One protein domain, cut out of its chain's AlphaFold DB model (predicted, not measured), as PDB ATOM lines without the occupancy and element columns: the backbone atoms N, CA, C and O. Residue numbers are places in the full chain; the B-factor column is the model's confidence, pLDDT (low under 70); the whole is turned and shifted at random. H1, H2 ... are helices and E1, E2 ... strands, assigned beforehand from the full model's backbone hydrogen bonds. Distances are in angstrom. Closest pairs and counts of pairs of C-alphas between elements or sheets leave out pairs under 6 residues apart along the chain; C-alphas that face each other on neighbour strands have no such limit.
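Overview. This is residues 29 to 45 and 60 to 177 of the 179 residues of an uncharacterized protein of Pectobacterium parmentieri (UniProt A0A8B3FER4). The model is a sandwich of two strongly twisted antiparallel and mixed sheets set face to face, E1 E7 E6 E3 E4 on one side and E5 E2 E8 E9 on the other, their strands crossed at 74 degrees. The helix H1 only grazes the first sheet, and the short H2 is near E2. The printed part has 135 residues with two named helices and nine named strands, in the order E1 H1 E2 E3 E4 E5 H2 E6 E7 E8 E9. The five-stranded sheet is antiparallel throughout, the other is mixed, and the class is mostly strand. The whole is compact, with a radius of gyration of the C-alphas of 14.9 A and spans of 41 by 37 by 26 A.

Arrangement. E1, residues 29 to 32, is an edge strand antiparallel to E7, residues 129 to 134, with N 31 and O 130 2.9 A apart. H1, residues 35 to 43, grazes this sheet with residues 38 to 42, and every O i to N i+4 pair in it is within hydrogen-bond range. E7 forms a hairpin with E6, residues 118 to 124, where N 131 and O 122 are 2.8 A apart. E6 is antiparallel to E3, residues 76 to 83, with N 80 and O 121 2.8 A apart. E3 and E4, residues 88 to 96, form a hairpin, with N 79 and O 93 2.8 A apart; E4 bends by 60 degrees at residue 93. In the other sheet E2, residues 61 to 68, is antiparallel to E5, residues 101 to 105, with N 101 and O 65 2.8 A apart. E2 is parallel to E8, residues 146 to 158, with N 68 and O 150 2.8 A apart. E8 and E9, residues 166 to 176, form a hairpin, with N 149 and O 172 2.8 A apart; E8 bends by 102 degrees at residue 155. Between the sheets, the closest C-alphas of E7 and E9 are those of Cys 133 and Cys 168, 5.8 A apart. H2, residues 107 to 110, only just grazes the second sheet, with 5 pairs of C-alphas within 10 A; it is too short for an O i to N i+4 pair.

Along the chain. E1 begins at C-alpha 29, (81.883, -4.438, -232.785). H1 is 11.8 A long, E2 23.1 A, E3 22.3 A, E4 22.1 A and E6 19.1 A. E8 is 27.4 A long, and E9 28.8 A, ending at C-alpha 176, (97.282, -28.766, -246.168).

Size, cuts and confidence. The C-alphas of Asn 43 and Glu 161, the two farthest apart, are 41.8 A apart. Residues 46 to 59 are not printed; C-alphas 45 and 60 are 27.4 A apart across the cut. The link from E7 to E8 is long, with 11 residues. Residues 44 to 45 and 112 have pLDDT under 70.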
ATOM      1  N   ARG A  29      82.820  -4.918-233.798       71.81
ATOM      2  CA  ARG A  29      81.883  -4.438-232.785       71.81
ATOM      3  C   ARG A  29      81.872  -5.397-231.617       71.81
ATOM      4  O   ARG A  29      81.666  -6.596-231.788       71.81
ATOM      5  N   VAL A  30      82.054  -4.840-230.430       75.88
ATOM      6  CA  VAL A  30      81.898  -5.565-229.176       75.88
ATOM      7  C   VAL A  30      80.592  -5.117-228.551       75.88
ATOM      8  O   VAL A  30      80.405  -3.931-228.277       75.88
ATOM      9  N   PHE A  31      79.686  -6.059-228.322       80.56
ATOM     10  CA  PHE A  31      78.419  -5.775-227.663       80.56
ATOM     11  C   PHE A  31      78.323  -6.553-226.359       80.56
ATOM     12  O   PHE A  31      78.616  -7.748-226.317       80.56
ATOM     13  N   SER A  32      77.879  -5.883-225.296       83.31
ATOM     14  CA  SER A  32      77.436  -6.573-224.085       83.31
ATOM     15  C   SER A  32      76.168  -7.365-224.388       83.31
ATOM     16  O   SER A  32      75.273  -6.876-225.079       83.31
ATOM     17  N   ILE A  33      76.100  -8.589-223.876       83.25
ATOM     18  CA  ILE A  33      74.933  -9.460-223.998       83.25
ATOM     19  C   ILE A  33      74.408  -9.842-222.616       83.25
ATOM     20  O   ILE A  33      75.151  -9.929-221.642       83.25
ATOM     21  N   ASP A  34      73.105 -10.080-222.520       82.88
ATOM     22  CA  ASP A  34      72.469 -10.551-221.296       82.88
ATOM     23  C   ASP A  34      72.293 -12.079-221.299       82.88
ATOM     24  O   ASP A  34      72.490 -12.767-222.306       82.88
ATOM     25  N   ASN A  35      71.898 -12.638-220.151       85.56
ATOM     26  CA  ASN A  35      71.659 -14.078-220.028       85.56
ATOM     27  C   ASN A  35      70.553 -14.558-220.981       85.56
ATOM     28  O   ASN A  35      70.606 -15.693-221.443       85.56
ATOM     29  N   LYS A  36      69.578 -13.698-221.311       86.44
ATOM     30  CA  LYS A  36      68.515 -14.026-222.263       86.44
ATOM     31  C   LYS A  36      69.098 -14.255-223.653       86.44
ATOM     32  O   LYS A  36      68.786 -15.272-224.262       86.44
ATOM     33  N   ARG A  37      69.969 -13.365-224.140       81.94
ATOM     34  CA  ARG A  37      70.660 -13.513-225.427       81.94
ATOM     35  C   ARG A  37      71.560 -14.743-225.436       81.94
ATOM     36  O   ARG A  37      71.546 -15.456-226.433       81.94
ATOM     37  N   ILE A  38      72.273 -15.025-224.343       84.25
ATOM     38  CA  ILE A  38      73.091 -16.243-224.198       84.25
ATOM     39  C   ILE A  38      72.216 -17.492-224.329       84.25
ATOM     40  O   ILE A  38      72.466 -18.325-225.198       84.25
ATOM     41  N   SER A  39      71.160 -17.602-223.517       84.06
ATOM     42  CA  SER A  39      70.208 -18.715-223.596       84.06
ATOM     43  C   SER A  39      69.608 -18.825-224.986       84.06
ATOM     44  O   SER A  39      69.505 -19.922-225.507       84.06
ATOM     45  N   SER A  40      69.282 -17.702-225.620       82.19
ATOM     46  CA  SER A  40      68.805 -17.686-226.994       82.19
ATOM     47  C   SER A  40      69.831 -18.322-227.928       82.19
ATOM     48  O   SER A  40      69.497 -19.279-228.602       82.19
ATOM     49  N   VAL A  41      71.087 -17.864-227.952       80.44
ATOM     50  CA  VAL A  41      72.151 -18.407-228.828       80.44
ATOM     51  C   VAL A  41      72.345 -19.911-228.628       80.44
ATOM     52  O   VAL A  41      72.519 -20.635-229.612       80.44
ATOM     53  N   LEU A  42      72.261 -20.368-227.378       80.56
ATOM     54  CA  LEU A  42      72.385 -21.776-227.004       80.56
ATOM     55  C   LEU A  42      71.141 -22.615-227.337       80.56
ATOM     56  O   LEU A  42      71.290 -23.783-227.682       80.56
ATOM     57  N   ASN A  43      69.946 -22.025-227.269       75.06
ATOM     58  CA  ASN A  43      68.655 -22.696-227.470       75.06
ATOM     59  C   ASN A  43      68.056 -22.471-228.872       75.06
ATOM     60  O   ASN A  43      66.995 -23.003-229.171       75.06
ATOM     61  N   TYR A  44      68.671 -21.632-229.713       65.31
ATOM     62  CA  TYR A  44      68.073 -21.123-230.952       65.31
ATOM     63  C   TYR A  44      67.927 -22.226-232.017       65.31
ATOM     64  O   TYR A  44      68.819 -22.395-232.857       65.31
ATOM     65  N   GLU A  45      66.752 -22.861-232.010       47.78
ATOM     66  CA  GLU A  45      65.973 -23.318-233.177       47.78
ATOM     67  C   GLU A  45      65.288 -22.132-233.920       47.78
ATOM     68  O   GLU A  45      64.901 -22.255-235.073       47.78
ATOM     69  N   LEU A  60      83.091 -33.498-253.517       85.88
ATOM     70  CA  LEU A  60      83.203 -32.652-252.332       85.88
ATOM     71  C   LEU A  60      84.656 -32.630-251.867       85.88
ATOM     72  O   LEU A  60      85.291 -33.678-251.736       85.88
ATOM     73  N   TYR A  61      85.177 -31.436-251.606       88.06
ATOM     74  CA  TYR A  61      86.536 -31.244-251.117       88.06
ATOM     75  C   TYR A  61      86.510 -30.822-249.656       88.06
ATOM     76  O   TYR A  61      85.647 -30.062-249.229       88.06
ATOM     77  N   LYS A  62      87.502 -31.263-248.882       89.12
ATOM     78  CA  LYS A  62      87.685 -30.758-247.520       89.12
ATOM     79  C   LYS A  62      88.363 -29.396-247.562       89.12
ATOM     80  O   LYS A  62      89.388 -29.225-248.223       89.12
ATOM     81  N   THR A  63      87.814 -28.451-246.818       89.88
ATOM     82  CA  THR A  63      88.440 -27.162-246.514       89.88
ATOM     83  C   THR A  63      88.107 -26.787-245.074       89.88
ATOM     84  O   THR A  63      87.304 -27.465-244.422       89.88
ATOM     85  N   GLY A  64      88.735 -25.751-244.536       88.44
ATOM     86  CA  GLY A  64      88.414 -25.338-243.183       88.44
ATOM     87  C   GLY A  64      89.102 -24.081-242.705       88.44
ATOM     88  O   GLY A  64      89.930 -23.486-243.396       88.44
ATOM     89  N   PHE A  65      88.770 -23.725-241.468       89.31
ATOM     90  CA  PHE A  65      89.315 -22.561-240.791       89.31
ATOM     91  C   PHE A  65      89.857 -22.884-239.408       89.31
ATOM     92  O   PHE A  65      89.272 -23.673-238.667       89.31
ATOM     93  N   GLU A  66      90.922 -22.195-239.027       89.94
ATOM     94  CA  GLU A  66      91.260 -21.953-237.627       89.94
ATOM     95  C   GLU A  66      91.015 -20.477-237.315       89.94
ATOM     96  O   GLU A  66      91.581 -19.594-237.955       89.94
ATOM     97  N   ILE A  67      90.148 -20.204-236.339       88.56
ATOM     98  CA  ILE A  67      89.879 -18.841-235.880       88.56
ATOM     99  C   ILE A  67      90.867 -18.492-234.770       88.56
ATOM    100  O   ILE A  67      90.849 -19.097-233.691       88.56
ATOM    101  N   ILE A  68      91.714 -17.502-235.021       87.75
ATOM    102  CA  ILE A  68      92.607 -16.936-234.015       87.75
ATOM    103  C   ILE A  68      91.894 -15.733-233.407       87.75
ATOM    104  O   ILE A  68      91.533 -14.788-234.103       87.75
ATOM    105  N   LEU A  69      91.653 -15.802-232.101       85.94
ATOM    106  CA  LEU A  69      91.027 -14.730-231.335       85.94
ATOM    107  C   LEU A  69      92.109 -13.792-230.786       85.94
ATOM    108  O   LEU A  69      93.193 -14.275-230.443       85.94
ATOM    109  N   PRO A  70      91.827 -12.486-230.651       80.56
ATOM    110  CA  PRO A  70      92.755 -11.555-230.032       80.56
ATOM    111  C   PRO A  70      92.965 -11.877-228.548       80.56
ATOM    112  O   PRO A  70      92.150 -12.539-227.892       80.56
ATOM    113  N   ASP A  71      94.073 -11.375-228.011       81.81
ATOM    114  CA  ASP A  71      94.418 -11.557-226.608       81.81
ATOM    115  C   ASP A  71      93.351 -10.983-225.674       81.81
ATOM    116  O   ASP A  71      92.659 -10.007-225.968       81.81
ATOM    117  N   GLY A  72      93.215 -11.612-224.509       78.94
ATOM    118  CA  GLY A  72      92.233 -11.198-223.519       78.94
ATOM    119  C   GLY A  72      90.793 -11.577-223.864       78.94
ATOM    120  O   GLY A  72      89.909 -11.183-223.115       78.94
ATOM    121  N   ILE A  73      90.525 -12.359-224.911       83.50
ATOM    122  CA  ILE A  73      89.232 -13.036-225.107       83.50
ATOM    123  C   ILE A  73      89.284 -14.434-224.482       83.50
ATOM    124  O   ILE A  73      90.319 -15.109-224.526       83.50
ATOM    125  N   THR A  74      88.181 -14.884-223.877       84.56
ATOM    126  CA  THR A  74      88.086 -16.266-223.398       84.56
ATOM    127  C   THR A  74      88.195 -17.202-224.591       84.56
ATOM    128  O   THR A  74      87.436 -17.108-225.541       84.56
ATOM    129  N   LYS A  75      89.129 -18.149-224.545       80.50
ATOM    130  CA  LYS A  75      89.445 -19.055-225.664       80.50
ATOM    131  C   LYS A  75      88.451 -20.205-225.843       80.50
ATOM    132  O   LYS A  75      88.733 -21.168-226.552       80.50
ATOM    133  N   LYS A  76      87.295 -20.116-225.188       83.56
ATOM    134  CA  LYS A  76      86.199 -21.078-225.224       83.56
ATOM    135  C   LYS A  76      84.894 -20.299-225.282       83.56
ATOM    136  O   LYS A  76      84.600 -19.517-224.387       83.56
ATOM    137  N   GLY A  77      84.116 -20.546-226.324       87.06
ATOM    138  CA  GLY A  77      82.907 -19.779-226.580       87.06
ATOM    139  C   GLY A  77      82.076 -20.407-227.679       87.06
ATOM    140  O   GLY A  77      82.214 -21.596-227.984       87.06
ATOM    141  N   TYR A  78      81.211 -19.602-228.274       90.88
ATOM    142  CA  TYR A  78      80.352 -20.017-229.373       90.88
ATOM    143  C   TYR A  78      80.661 -19.172-230.600       90.88
ATOM    144  O   TYR A  78      80.841 -17.965-230.487       90.88
ATOM    145  N   LEU A  79      80.755 -19.801-231.761       90.94
ATOM    146  CA  LEU A  79      81.168 -19.153-232.996       90.94
ATOM    147  C   LEU A  79      80.092 -19.343-234.059       90.94
ATOM    148  O   LEU A  79      79.542 -20.440-234.201       90.94
ATOM    149  N   VAL A  80      79.845 -18.286-234.824       90.56
ATOM    150  CA  VAL A  80      79.033 -18.312-236.037       90.56
ATOM    151  C   VAL A  80      79.847 -17.725-237.185       90.56
ATOM    152  O   VAL A  80      80.444 -16.658-237.044       90.56
ATOM    153  N   ILE A  81      79.890 -18.432-238.313       90.06
ATOM    154  CA  ILE A  81      80.539 -17.979-239.547       90.06
ATOM    155  C   ILE A  81      79.483 -17.930-240.645       90.06
ATOM    156  O   ILE A  81      78.879 -18.954-240.981       90.06
ATOM    157  N   HIS A  82      79.304 -16.750-241.219       89.81
ATOM    158  CA  HIS A  82      78.478 -16.522-242.395       89.81
ATOM    159  C   HIS A  82      79.374 -16.281-243.605       89.81
ATOM    160  O   HIS A  82      80.358 -15.550-243.501       89.81
ATOM    161  N   SER A  83      78.999 -16.859-244.742       87.50
ATOM    162  CA  SER A  83      79.631 -16.600-246.037       87.50
ATOM    163  C   SER A  83      78.692 -15.770-246.896       87.50
ATOM    164  O   SER A  83      77.542 -16.158-247.119       87.50
ATOM    165  N   ALA A  84      79.183 -14.634-247.393       87.50
ATOM    166  CA  ALA A  84      78.441 -13.829-248.356       87.50
ATOM    167  C   ALA A  84      78.265 -14.587-249.676       87.50
ATOM    168  O   ALA A  84      77.193 -14.532-250.276       87.50
ATOM    169  N   LYS A  85      79.282 -15.356-250.085       86.44
ATOM    170  CA  LYS A  85      79.266 -16.147-251.321       86.44
ATOM    171  C   LYS A  85      78.128 -17.161-251.373       86.44
ATOM    172  O   LYS A  85      77.470 -17.310-252.397       86.44
ATOM    173  N   THR A  86      77.874 -17.853-250.265       84.94
ATOM    174  CA  THR A  86      76.768 -18.822-250.176       84.94
ATOM    175  C   THR A  86      75.473 -18.207-249.661       84.94
ATOM    176  O   THR A  86      74.439 -18.869-249.716       84.94
ATOM    177  N   ASN A  87      75.525 -16.968-249.161       84.69
ATOM    178  CA  ASN A  87      74.454 -16.299-248.423       84.69
ATOM    179  C   ASN A  87      73.884 -17.161-247.275       84.69
ATOM    180  O   ASN A  87      72.687 -17.133-247.001       84.69
ATOM    181  N   ASN A  88      74.744 -17.959-246.631       86.44
ATOM    182  CA  ASN A  88      74.367 -18.976-245.649       86.44
ATOM    183  C   ASN A  88      75.296 -18.971-244.429       86.44
ATOM    184  O   ASN A  88      76.429 -18.477-244.473       86.44
ATOM    185  N   ILE A  89      74.826 -19.585-243.338       87.50
ATOM    186  CA  ILE A  89      75.695 -19.964-242.220       87.50
ATOM    187  C   ILE A  89      76.488 -21.208-242.617       87.50
ATOM    188  O   ILE A  89      75.923 -22.261-242.926       87.50
ATOM    189  N   LEU A  90      77.809 -21.086-242.549       86.44
ATOM    190  CA  LEU A  90      78.737 -22.189-242.771       86.44
ATOM    191  C   LEU A  90      78.980 -22.991-241.502       86.44
ATOM    192  O   LEU A  90      79.075 -24.214-241.524       86.44
ATOM    193  N   TYR A  91      79.103 -22.282-240.384       87.69
ATOM    194  CA  TYR A  91      79.396 -22.888-239.102       87.69
ATOM    195  C   TYR A  91      78.639 -22.184-237.998       87.69
ATOM    196  O   TYR A  91      78.561 -20.957-237.958       87.69
ATOM    197  N   ARG A  92      78.129 -22.986-237.070       87.94
ATOM    198  CA  ARG A  92      77.523 -22.518-235.838       87.94
ATOM    199  C   ARG A  92      77.752 -23.556-234.748       87.94
ATOM    200  O   ARG A  92      77.293 -24.688-234.874       87.94
ATOM    201  N   GLY A  93      78.459 -23.189-233.686       88.00
ATOM    202  CA  GLY A  93      78.722 -24.126-232.597       88.00
ATOM    203  C   GLY A  93      79.813 -23.696-231.626       88.00
ATOM    204  O   GLY A  93      80.400 -22.623-231.739       88.00
ATOM    205  N   TYR A  94      80.081 -24.569-230.654       88.25
ATOM    206  CA  TYR A  94      81.138 -24.355-229.670       88.25
ATOM    207  C   TYR A  94      82.526 -24.395-230.308       88.25
ATOM    208  O   TYR A  94      82.899 -25.371-230.968       88.25
ATOM    209  N   TYR A  95      83.310 -23.365-230.007       86.31
ATOM    210  CA  TYR A  95      84.652 -23.174-230.525       86.31
ATOM    211  C   TYR A  95      85.682 -23.034-229.403       86.31
ATOM    212  O   TYR A  95      85.412 -22.449-228.349       86.31
ATOM    213  N   SER A  96      86.880 -23.552-229.670       82.50
ATOM    214  CA  SER A  96      88.069 -23.393-228.836       82.50
ATOM    215  C   SER A  96      89.270 -23.028-229.705       82.50
ATOM    216  O   SER A  96      89.387 -23.573-230.800       82.50
ATOM    217  N   ASP A  97      90.185 -22.204-229.193       71.12
ATOM    218  CA  ASP A  97      91.329 -21.562-229.883       71.12
ATOM    219  C   ASP A  97      92.367 -22.474-230.575       71.12
ATOM    220  O   ASP A  97      93.382 -21.994-231.069       71.12
ATOM    221  N   LYS A  98      92.135 -23.785-230.621       70.88
ATOM    222  CA  LYS A  98      93.016 -24.788-231.245       70.88
ATOM    223  C   LYS A  98      92.271 -25.787-232.129       70.88
ATOM    224  O   LYS A  98      92.842 -26.800-232.528       70.88
ATOM    225  N   LYS A  99      90.978 -25.568-232.369       81.75
ATOM    226  CA  LYS A  99      90.139 -26.496-233.127       81.75
ATOM    227  C   LYS A  99      89.970 -25.982-234.548       81.75
ATOM    228  O   LYS A  99      89.345 -24.951-234.749       81.75
ATOM    229  N   SER A 100      90.445 -26.737-235.533       85.88
ATOM    230  CA  SER A 100      90.090 -26.470-236.924       85.88
ATOM    231  C   SER A 100      88.619 -26.836-237.163       85.88
ATOM    232  O   SER A 100      88.145 -27.900-236.747       85.88
ATOM    233  N   ILE A 101      87.889 -25.958-237.841       88.31
ATOM    234  CA  ILE A 101      86.535 -26.201-238.336       88.31
ATOM    235  C   ILE A 101      86.684 -26.681-239.772       88.31
ATOM    236  O   ILE A 101      86.991 -25.885-240.653       88.31
ATOM    237  N   ILE A 102      86.506 -27.980-239.988       87.81
ATOM    238  CA  ILE A 102      86.614 -28.605-241.307       87.81
ATOM    239  C   ILE A 102      85.208 -28.924-241.801       87.81
ATOM    240  O   ILE A 102      84.412 -29.511-241.065       87.81
ATOM    241  N   PHE A 103      84.919 -28.571-243.044       86.75
ATOM    242  CA  PHE A 103      83.656 -28.878-243.705       86.75
ATOM    243  C   PHE A 103      83.896 -29.326-245.144       86.75
ATOM    244  O   PHE A 103      84.962 -29.111-245.726       86.75
ATOM    245  N   ASP A 104      82.896 -30.018-245.681       88.75
ATOM    246  CA  ASP A 104      82.821 -30.322-247.103       88.75
ATOM    247  C   ASP A 104      82.470 -29.051-247.875       88.75
ATOM    248  O   ASP A 104      81.595 -28.290-247.463       88.75
ATOM    249  N   ALA A 105      83.159 -28.830-248.987       87.81
ATOM    250  CA  ALA A 105      82.955 -27.720-249.897       87.81
ATOM    251  C   ALA A 105      82.705 -28.252-251.308       87.81
ATOM    252  O   ALA A 105      83.424 -29.126-251.799       87.81
ATOM    253  N   ASP A 106      81.674 -27.709-251.941       89.25
ATOM    254  CA  ASP A 106      81.399 -27.855-253.364       89.25
ATOM    255  C   ASP A 106      81.946 -26.658-254.156       89.25
ATOM    256  O   ASP A 106      82.533 -25.717-253.608       89.25
ATOM    257  N   ASP A 107      81.722 -26.686-255.466       85.94
ATOM    258  CA  ASP A 107      82.218 -25.666-256.383       85.94
ATOM    259  C   ASP A 107      81.679 -24.261-256.073       85.94
ATOM    260  O   ASP A 107      82.342 -23.288-256.402       85.94
ATOM    261  N   ARG A 108      80.552 -24.103-255.361       86.25
ATOM    262  CA  ARG A 108      80.049 -22.764-254.991       86.25
ATOM    263  C   ARG A 108      80.974 -22.044-254.018       86.25
ATOM    264  O   ARG A 108      80.970 -20.822-253.975       86.25
ATOM    265  N   LEU A 109      81.739 -22.776-253.207       86.25
ATOM    266  CA  LEU A 109      82.772 -22.181-252.359       86.25
ATOM    267  C   LEU A 109      84.095 -22.060-253.118       86.25
ATOM    268  O   LEU A 109      84.763 -21.029-253.031       86.25
ATOM    269  N   LEU A 110      84.448 -23.084-253.896       86.06
ATOM    270  CA  LEU A 110      85.773 -23.231-254.508       86.06
ATOM    271  C   LEU A 110      85.942 -22.520-255.860       86.06
ATOM    272  O   LEU A 110      87.079 -22.346-256.303       86.06
ATOM    273  N   ASP A 111      84.857 -22.116-256.524       79.31
ATOM    274  CA  ASP A 111      84.920 -21.393-257.797       79.31
ATOM    275  C   ASP A 111      85.540 -19.988-257.647       79.31
ATOM    276  O   ASP A 111      85.760 -19.491-256.539       79.31
ATOM    277  N   GLN A 112      85.839 -19.343-258.781       63.16
ATOM    278  CA  GLN A 112      86.277 -17.938-258.853       63.16
ATOM    279  C   GLN A 112      87.379 -17.585-257.841       63.16
ATOM    280  O   GLN A 112      87.202 -16.771-256.935       63.16
ATOM    281  N   GLU A 113      88.523 -18.257-257.983       77.38
ATOM    282  CA  GLU A 113      89.735 -18.047-257.176       77.38
ATOM    283  C   GLU A 113      89.591 -18.318-255.669       77.38
ATOM    284  O   GLU A 113      90.587 -18.208-254.952       77.38
ATOM    285  N   GLY A 114      88.408 -18.724-255.198       83.44
ATOM    286  CA  GLY A 114      88.118 -18.969-253.789       83.44
ATOM    287  C   GLY A 114      87.913 -17.701-252.957       83.44
ATOM    288  O   GLY A 114      88.185 -17.716-251.753       83.44
ATOM    289  N   LEU A 115      87.481 -16.604-253.587       88.62
ATOM    290  CA  LEU A 115      87.221 -15.321-252.925       88.62
ATOM    291  C   LEU A 115      85.882 -15.317-252.174       88.62
ATOM    292  O   LEU A 115      84.894 -15.839-252.690       88.62
ATOM    293  N   ASP A 116      85.834 -14.708-250.986       87.12
ATOM    294  CA  ASP A 116      84.604 -14.520-250.201       87.12
ATOM    295  C   ASP A 116      84.739 -13.368-249.187       87.12
ATOM    296  O   ASP A 116      85.843 -12.905-248.885       87.12
ATOM    297  N   PHE A 117      83.596 -12.933-248.654       86.88
ATOM    298  CA  PHE A 117      83.474 -12.087-247.474       86.88
ATOM    299  C   PHE A 117      82.868 -12.913-246.340       86.88
ATOM    300  O   PHE A 117      81.743 -13.413-246.458       86.88
ATOM    301  N   LEU A 118      83.575 -13.017-245.214       88.31
ATOM    302  CA  LEU A 118      83.019 -13.640-244.018       88.31
ATOM    303  C   LEU A 118      82.496 -12.595-243.041       88.31
ATOM    304  O   LEU A 118      83.137 -11.574-242.783       88.31
ATOM    305  N   ARG A 119      81.358 -12.914-242.426       89.56
ATOM    306  CA  ARG A 119      80.950 -12.324-241.151       89.56
ATOM    307  C   ARG A 119      81.187 -13.353-240.059       89.56
ATOM    308  O   ARG A 119      80.655 -14.462-240.116       89.56
ATOM    309  N   VAL A 120      81.985 -12.970-239.070       90.12
ATOM    310  CA  VAL A 120      82.366 -13.831-237.952       90.12
ATOM    311  C   VAL A 120      81.796 -13.253-236.667       90.12
ATOM    312  O   VAL A 120      82.055 -12.099-236.330       90.12
ATOM    313  N   GLU A 121      81.028 -14.063-235.946       90.19
ATOM    314  CA  GLU A 121      80.490 -13.720-234.633       90.19
ATOM    315  C   GLU A 121      81.053 -14.672-233.586       90.19
ATOM    316  O   GLU A 121      80.862 -15.886-233.675       90.19
ATOM    317  N   TYR A 122      81.721 -14.124-232.578       90.06
ATOM    318  CA  TYR A 122      82.243 -14.880-231.450       90.06
ATOM    319  C   TYR A 122      81.572 -14.444-230.153       90.06
ATOM    320  O   TYR A 122      81.630 -13.280-229.768       90.06
ATOM    321  N   PHE A 123      80.951 -15.391-229.462       89.94
ATOM    322  CA  PHE A 123      80.276 -15.176-228.194       89.94
ATOM    323  C   PHE A 123      81.154 -15.685-227.052       89.94
ATOM    324  O   PHE A 123      81.371 -16.893-226.903       89.94
ATOM    325  N   ASP A 124      81.611 -14.750-226.228       89.31
ATOM    326  CA  ASP A 124      82.301 -15.001-224.968       89.31
ATOM    327  C   ASP A 124      81.267 -14.928-223.841       89.31
ATOM    328  O   ASP A 124      80.903 -13.850-223.360       89.31
ATOM    329  N   PHE A 125      80.725 -16.084-223.462       87.69
ATOM    330  CA  PHE A 125      79.664 -16.158-222.456       87.69
ATOM    331  C   PHE A 125      80.158 -15.869-221.040       87.69
ATOM    332  O   PHE A 125      79.377 -15.368-220.231       87.69
ATOM    333  N   ASP A 126      81.437 -16.119-220.760       87.62
ATOM    334  CA  ASP A 126      82.036 -15.840-219.455       87.62
ATOM    335  C   ASP A 126      82.125 -14.327-219.234       87.62
ATOM    336  O   ASP A 126      81.778 -13.820-218.163       87.62
ATOM    337  N   LYS A 127      82.510 -13.582-220.278       87.56
ATOM    338  CA  LYS A 127      82.563 -12.111-220.244       87.56
ATOM    339  C   LYS A 127      81.256 -11.429-220.619       87.56
ATOM    340  O   LYS A 127      81.124 -10.224-220.427       87.56
ATOM    341  N   LYS A 128      80.298 -12.192-221.145       87.56
ATOM    342  CA  LYS A 128      79.035 -11.695-221.695       87.56
ATOM    343  C   LYS A 128      79.249 -10.637-222.776       87.56
ATOM    344  O   LYS A 128      78.587  -9.595-222.790       87.56
ATOM    345  N   PHE A 129      80.150 -10.942-223.704       87.31
ATOM    346  CA  PHE A 129      80.376 -10.142-224.899       87.31
ATOM    347  C   PHE A 129      80.146 -10.959-226.166       87.31
ATOM    348  O   PHE A 129      80.395 -12.164-226.209       87.31
ATOM    349  N   ILE A 130      79.691 -10.282-227.212       87.12
ATOM    350  CA  ILE A 130      79.751 -10.768-228.587       87.12
ATOM    351  C   ILE A 130      80.690  -9.859-229.374       87.12
ATOM    352  O   ILE A 130      80.547  -8.636-229.359       87.12
ATOM    353  N   TYR A 131      81.639 -10.486-230.051       86.00
ATOM    354  CA  TYR A 131      82.568  -9.873-230.980       86.00
ATOM    355  C   TYR A 131      82.058 -10.162-232.384       86.00
ATOM    356  O   TYR A 131      81.964 -11.322-232.782       86.00
ATOM    357  N   VAL A 132      81.695  -9.119-233.115       86.94
ATOM    358  CA  VAL A 132      81.227  -9.221-234.495       86.94
ATOM    359  C   VAL A 132      82.275  -8.582-235.379       86.94
ATOM    360  O   VAL A 132      82.654  -7.437-235.148       86.94
ATOM    361  N   CYS A 133      82.735  -9.319-236.381       86.56
ATOM    362  CA  CYS A 133      83.580  -8.794-237.435       86.56
ATOM    363  C   CYS A 133      82.865  -8.977-238.774       86.56
ATOM    364  O   CYS A 133      82.635 -10.098-239.230       86.56
ATOM    365  N   GLU A 134      82.480  -7.850-239.364       80.38
ATOM    366  CA  GLU A 134      81.897  -7.745-240.699       80.38
ATOM    367  C   GLU A 134      82.923  -7.081-241.610       80.38
ATOM    368  O   GLU A 134      83.394  -5.984-241.313       80.38
ATOM    369  N   GLN A 135      83.300  -7.750-242.694       75.12
ATOM    370  CA  GLN A 135      84.376  -7.275-243.552       75.12
ATOM    371  C   GLN A 135      83.880  -6.390-244.703       75.12
ATOM    372  O   GLN A 135      82.782  -6.597-245.214       75.12
ATOM    373  N   GLN A 136      84.728  -5.459-245.160       75.06
ATOM    374  CA  GLN A 136      84.494  -4.653-246.366       75.06
ATOM    375  C   GLN A 136      85.351  -5.061-247.580       75.06
ATOM    376  O   GLN A 136      85.083  -4.590-248.677       75.06
ATOM    377  N   LYS A 137      86.342  -5.954-247.432       78.31
ATOM    378  CA  LYS A 137      87.228  -6.448-248.513       78.31
ATOM    379  C   LYS A 137      86.997  -7.950-248.773       78.31
ATOM    380  O   LYS A 137      86.601  -8.656-247.860       78.31
ATOM    381  N   VAL A 138      87.217  -8.455-249.989       82.19
ATOM    382  CA  VAL A 138      87.249  -9.914-250.239       82.19
ATOM    383  C   VAL A 138      88.596 -10.505-249.831       82.19
ATOM    384  O   VAL A 138      89.634  -9.876-250.032       82.19
ATOM    385  N   PHE A 139      88.603 -11.748-249.351       83.12
ATOM    386  CA  PHE A 139      89.828 -12.540-249.218       83.12
ATOM    387  C   PHE A 139      89.722 -13.856-249.972       83.12
ATOM    388  O   PHE A 139      88.644 -14.436-250.094       83.12
ATOM    389  N   LYS A 140      90.873 -14.367-250.414       86.62
ATOM    390  CA  LYS A 140      90.994 -15.745-250.880       86.62
ATOM    391  C   LYS A 140      91.011 -16.687-249.683       86.62
ATOM    392  O   LYS A 140      92.014 -16.800-248.983       86.62
ATOM    393  N   LEU A 141      89.885 -17.350-249.465       87.25
ATOM    394  CA  LEU A 141      89.617 -18.169-248.286       87.25
ATOM    395  C   LEU A 141      89.463 -19.644-248.636       87.25
ATOM    396  O   LEU A 141      89.870 -20.513-247.861       87.25
ATOM    397  N   TRP A 142      88.905 -19.912-249.816       88.06
ATOM    398  CA  TRP A 142      88.482 -21.237-250.234       88.06
ATOM    399  C   TRP A 142      89.523 -21.896-251.114       88.06
ATOM    400  O   TRP A 142      89.621 -21.636-252.311       88.06
ATOM    401  N   VAL A 143      90.306 -22.787-250.513       88.06
ATOM    402  CA  VAL A 143      91.241 -23.630-251.253       88.06
ATOM    403  C   VAL A 143      91.036 -25.085-250.855       88.06
ATOM    404  O   VAL A 143      91.077 -25.450-249.673       88.06
ATOM    405  N   ALA A 144      90.796 -25.915-251.871       89.00
ATOM    406  CA  ALA A 144      90.562 -27.341-251.717       89.00
ATOM    407  C   ALA A 144      91.760 -28.014-251.034       89.00
ATOM    408  O   ALA A 144      92.915 -27.775-251.390       89.00
ATOM    409  N   GLY A 145      91.483 -28.858-250.040       88.75
ATOM    410  CA  GLY A 145      92.509 -29.579-249.292       88.75
ATOM    411  C   GLY A 145      93.363 -28.685-248.397       88.75
ATOM    412  O   GLY A 145      94.492 -29.059-248.079       88.75
ATOM    413  N   SER A 146      92.871 -27.512-247.991       88.94
ATOM    414  CA  SER A 146      93.604 -26.619-247.093       88.94
ATOM    415  C   SER A 146      92.766 -26.104-245.928       88.94
ATOM    416  O   SER A 146      91.536 -26.093-245.980       88.94
ATOM    417  N   ILE A 147      93.465 -25.687-244.877       88.31
ATOM    418  CA  ILE A 147      92.937 -24.924-243.754       88.31
ATOM    419  C   ILE A 147      93.558 -23.527-243.827       88.31
ATOM    420  O   ILE A 147      94.784 -23.382-243.931       88.31
ATOM    421  N   SER A 148      92.697 -22.518-243.752       88.62
ATOM    422  CA  SER A 148      93.077 -21.109-243.656       88.62
ATOM    423  C   SER A 148      92.967 -20.634-242.205       88.62
ATOM    424  O   SER A 148      92.103 -21.098-241.463       88.62
ATOM    425  N   THR A 149      93.827 -19.724-241.758       87.44
ATOM    426  CA  THR A 149      93.577 -18.992-240.514       87.44
ATOM    427  C   THR A 149      92.658 -17.817-240.801       87.44
ATOM    428  O   THR A 149      92.757 -17.202-241.859       87.44
ATOM    429  N   ILE A 150      91.788 -17.499-239.845       88.94
ATOM    430  CA  ILE A 150      91.071 -16.229-239.749       88.94
ATOM    431  C   ILE A 150      91.483 -15.605-238.419       88.94
ATOM    432  O   ILE A 150      91.032 -16.033-237.355       88.94
ATOM    433  N   THR A 151      92.369 -14.622-238.467       87.69
ATOM    434  CA  THR A 151      92.845 -13.909-237.284       87.69
ATOM    435  C   THR A 151      91.970 -12.699-237.047       87.69
ATOM    436  O   THR A 151      92.109 -11.702-237.748       87.69
ATOM    437  N   ILE A 152      91.076 -12.775-236.062       85.94
ATOM    438  CA  ILE A 152      90.254 -11.637-235.649       85.94
ATOM    439  C   ILE A 152      91.157 -10.615-234.955       85.94
ATOM    440  O   ILE A 152      91.903 -10.945-234.032       85.94
ATOM    441  N   LEU A 153      91.091  -9.368-235.402       82.81
ATOM    442  CA  LEU A 153      91.888  -8.275-234.864       82.81
ATOM    443  C   LEU A 153      91.209  -7.668-233.633       82.81
ATOM    444  O   LEU A 153      89.987  -7.675-233.506       82.81
ATOM    445  N   SER A 154      92.006  -7.109-232.725       77.19
ATOM    446  CA  SER A 154      91.501  -6.380-231.553       77.19
ATOM    447  C   SER A 154      90.897  -5.013-231.900       77.19
ATOM    448  O   SER A 154      90.169  -4.443-231.090       77.19
ATOM    449  N   ALA A 155      91.212  -4.490-233.084       76.81
ATOM    450  CA  ALA A 155      90.702  -3.249-233.646       76.81
ATOM    451  C   ALA A 155      90.735  -3.328-235.179       76.81
ATOM    452  O   ALA A 155      91.450  -4.156-235.748       76.81
ATOM    453  N   GLU A 156      89.972  -2.466-235.846       77.38
ATOM    454  CA  GLU A 156      90.033  -2.338-237.302       77.38
ATOM    455  C   GLU A 156      91.395  -1.812-237.770       77.38
ATOM    456  O   GLU A 156      92.054  -1.028-237.079       77.38
ATOM    457  N   LYS A 157      91.804  -2.239-238.965       81.88
ATOM    458  CA  LYS A 157      92.977  -1.713-239.661       81.88
ATOM    459  C   LYS A 157      92.569  -1.151-241.025       81.88
ATOM    460  O   LYS A 157      91.758  -1.786-241.704       81.88
ATOM    461  N   PRO A 158      93.119   0.005-241.438       83.19
ATOM    462  CA  PRO A 158      92.998   0.486-242.809       83.19
ATOM    463  C   PRO A 158      93.601  -0.509-243.801       83.19
ATOM    464  O   PRO A 158      94.622  -1.136-243.511       83.19
ATOM    465  N   ASP A 159      92.980  -0.637-244.968       80.50
ATOM    466  CA  ASP A 159      93.544  -1.372-246.093       80.50
ATOM    467  C   ASP A 159      94.577  -0.506-246.822       80.50
ATOM    468  O   ASP A 159      94.251   0.532-247.390       80.50
ATOM    469  N   GLU A 160      95.838  -0.938-246.807       82.06
ATOM    470  CA  GLU A 160      96.929  -0.229-247.482       82.06
ATOM    471  C   GLU A 160      96.805  -0.286-249.015       82.06
ATOM    472  O   GLU A 160      97.379   0.551-249.711       82.06
ATOM    473  N   GLU A 161      96.053  -1.251-249.552       78.50
ATOM    474  CA  GLU A 161      95.877  -1.437-250.995       78.50
ATOM    475  C   GLU A 161      94.673  -0.664-251.553       78.50
ATOM    476  O   GLU A 161      94.628  -0.390-252.755       78.50
ATOM    477  N   VAL A 162      93.690  -0.327-250.711       76.88
ATOM    478  CA  VAL A 162      92.425   0.285-251.139       76.88
ATOM    479  C   VAL A 162      91.996   1.376-250.159       76.88
ATOM    480  O   VAL A 162      91.516   1.102-249.060       76.88
ATOM    481  N   ASP A 163      92.112   2.632-250.591       79.69
ATOM    482  CA  ASP A 163      91.718   3.784-249.779       79.69
ATOM    483  C   ASP A 163      90.225   3.734-249.402       79.69
ATOM    484  O   ASP A 163      89.357   3.412-250.218       79.69
ATOM    485  N   GLY A 164      89.930   4.051-248.142       76.88
ATOM    486  CA  GLY A 164      88.577   4.041-247.583       76.88
ATOM    487  C   GLY A 164      88.036   2.678-247.134       76.88
ATOM    488  O   GLY A 164      86.909   2.638-246.640       76.88
ATOM    489  N   PHE A 165      88.800   1.587-247.256       76.81
ATOM    490  CA  PHE A 165      88.410   0.266-246.749       76.81
ATOM    491  C   PHE A 165      89.112  -0.068-245.431       76.81
ATOM    492  O   PHE A 165      90.274   0.280-245.214       76.81
ATOM    493  N   THR A 166      88.412  -0.790-244.554       78.19
ATOM    494  CA  THR A 166      88.992  -1.378-243.342       78.19
ATOM    495  C   THR A 166      88.731  -2.882-243.271       78.19
ATOM    496  O   THR A 166      87.799  -3.426-243.878       78.19
ATOM    497  N   TYR A 167      89.577  -3.581-242.517       80.94
ATOM    498  CA  TYR A 167      89.394  -4.991-242.189       80.94
ATOM    499  C   TYR A 167      89.532  -5.226-240.682       80.94
ATOM    500  O   TYR A 167      90.307  -4.565-239.989       80.94
ATOM    501  N   CYS A 168      88.753  -6.180-240.168       83.56
ATOM    502  CA  CYS A 168      88.763  -6.600-238.762       83.56
ATOM    503  C   CYS A 168      89.226  -8.053-238.568       83.56
ATOM    504  O   CYS A 168      89.252  -8.544-237.440       83.56
ATOM    505  N   TYR A 169      89.611  -8.736-239.650       86.25
ATOM    506  CA  TYR A 169      90.353  -9.988-239.595       86.25
ATOM    507  C   TYR A 169      91.373 -10.076-240.733       86.25
ATOM    508  O   TYR A 169      91.185  -9.476-241.789       86.25
ATOM    509  N   GLU A 170      92.426 -10.855-240.521       86.44
ATOM    510  CA  GLU A 170      93.396 -11.258-241.545       86.44
ATOM    511  C   GLU A 170      93.184 -12.736-241.884       86.44
ATOM    512  O   GLU A 170      92.855 -13.529-240.998       86.44
ATOM    513  N   ALA A 171      93.379 -13.124-243.145       86.75
ATOM    514  CA  ALA A 171      93.243 -14.512-243.564       86.75
ATOM    515  C   ALA A 171      94.487 -15.029-244.278       86.75
ATOM    516  O   ALA A 171      95.019 -14.362-245.161       86.75
ATOM    517  N   ASN A 172      94.935 -16.233-243.914       84.75
ATOM    518  CA  ASN A 172      96.122 -16.847-244.507       84.75
ATOM    519  C   ASN A 172      95.903 -18.338-244.760       84.75
ATOM    520  O   ASN A 172      95.529 -19.075-243.854       84.75
ATOM    521  N   ILE A 173      96.204 -18.814-245.968       81.75
ATOM    522  CA  ILE A 173      96.226 -20.250-246.273       81.75
ATOM    523  C   ILE A 173      97.568 -20.804-245.797       81.75
ATOM    524  O   ILE A 173      98.610 -20.391-246.298       81.75
ATOM    525  N   TYR A 174      97.567 -21.731-244.840       73.31
ATOM    526  CA  TYR A 174      98.818 -22.115-244.165       73.31
ATOM    527  C   TYR A 174      98.979 -23.618-243.921       73.31
ATOM    528  O   TYR A 174     100.088 -24.063-243.624       73.31
ATOM    529  N   LYS A 175      97.922 -24.427-244.062       74.62
ATOM    530  CA  LYS A 175      97.999 -25.869-243.795       74.62
ATOM    531  C   LYS A 175      97.287 -26.681-244.866       74.62
ATOM    532  O   LYS A 175      96.148 -26.393-245.209       74.62
ATOM    533  N   LYS A 176      97.942 -27.734-245.360       82.62
ATOM    534  CA  LYS A 176      97.282 -28.766-246.168       82.62
ATOM    535  C   LYS A 176      96.563 -29.753-245.256       82.62
ATOM    536  O   LYS A 176      97.083 -30.142-244.209       82.62
ATOM    537  N   ILE A 177      95.368 -30.155-245.659       80.81
ATOM    538  CA  ILE A 177      94.650 -31.269-245.057       80.81
ATOM    539  C   ILE A 177      95.282 -32.525-245.649       80.81
ATOM    540  O   ILE A 177      95.137 -32.784-246.841       80.81
TER     541      ILE A 177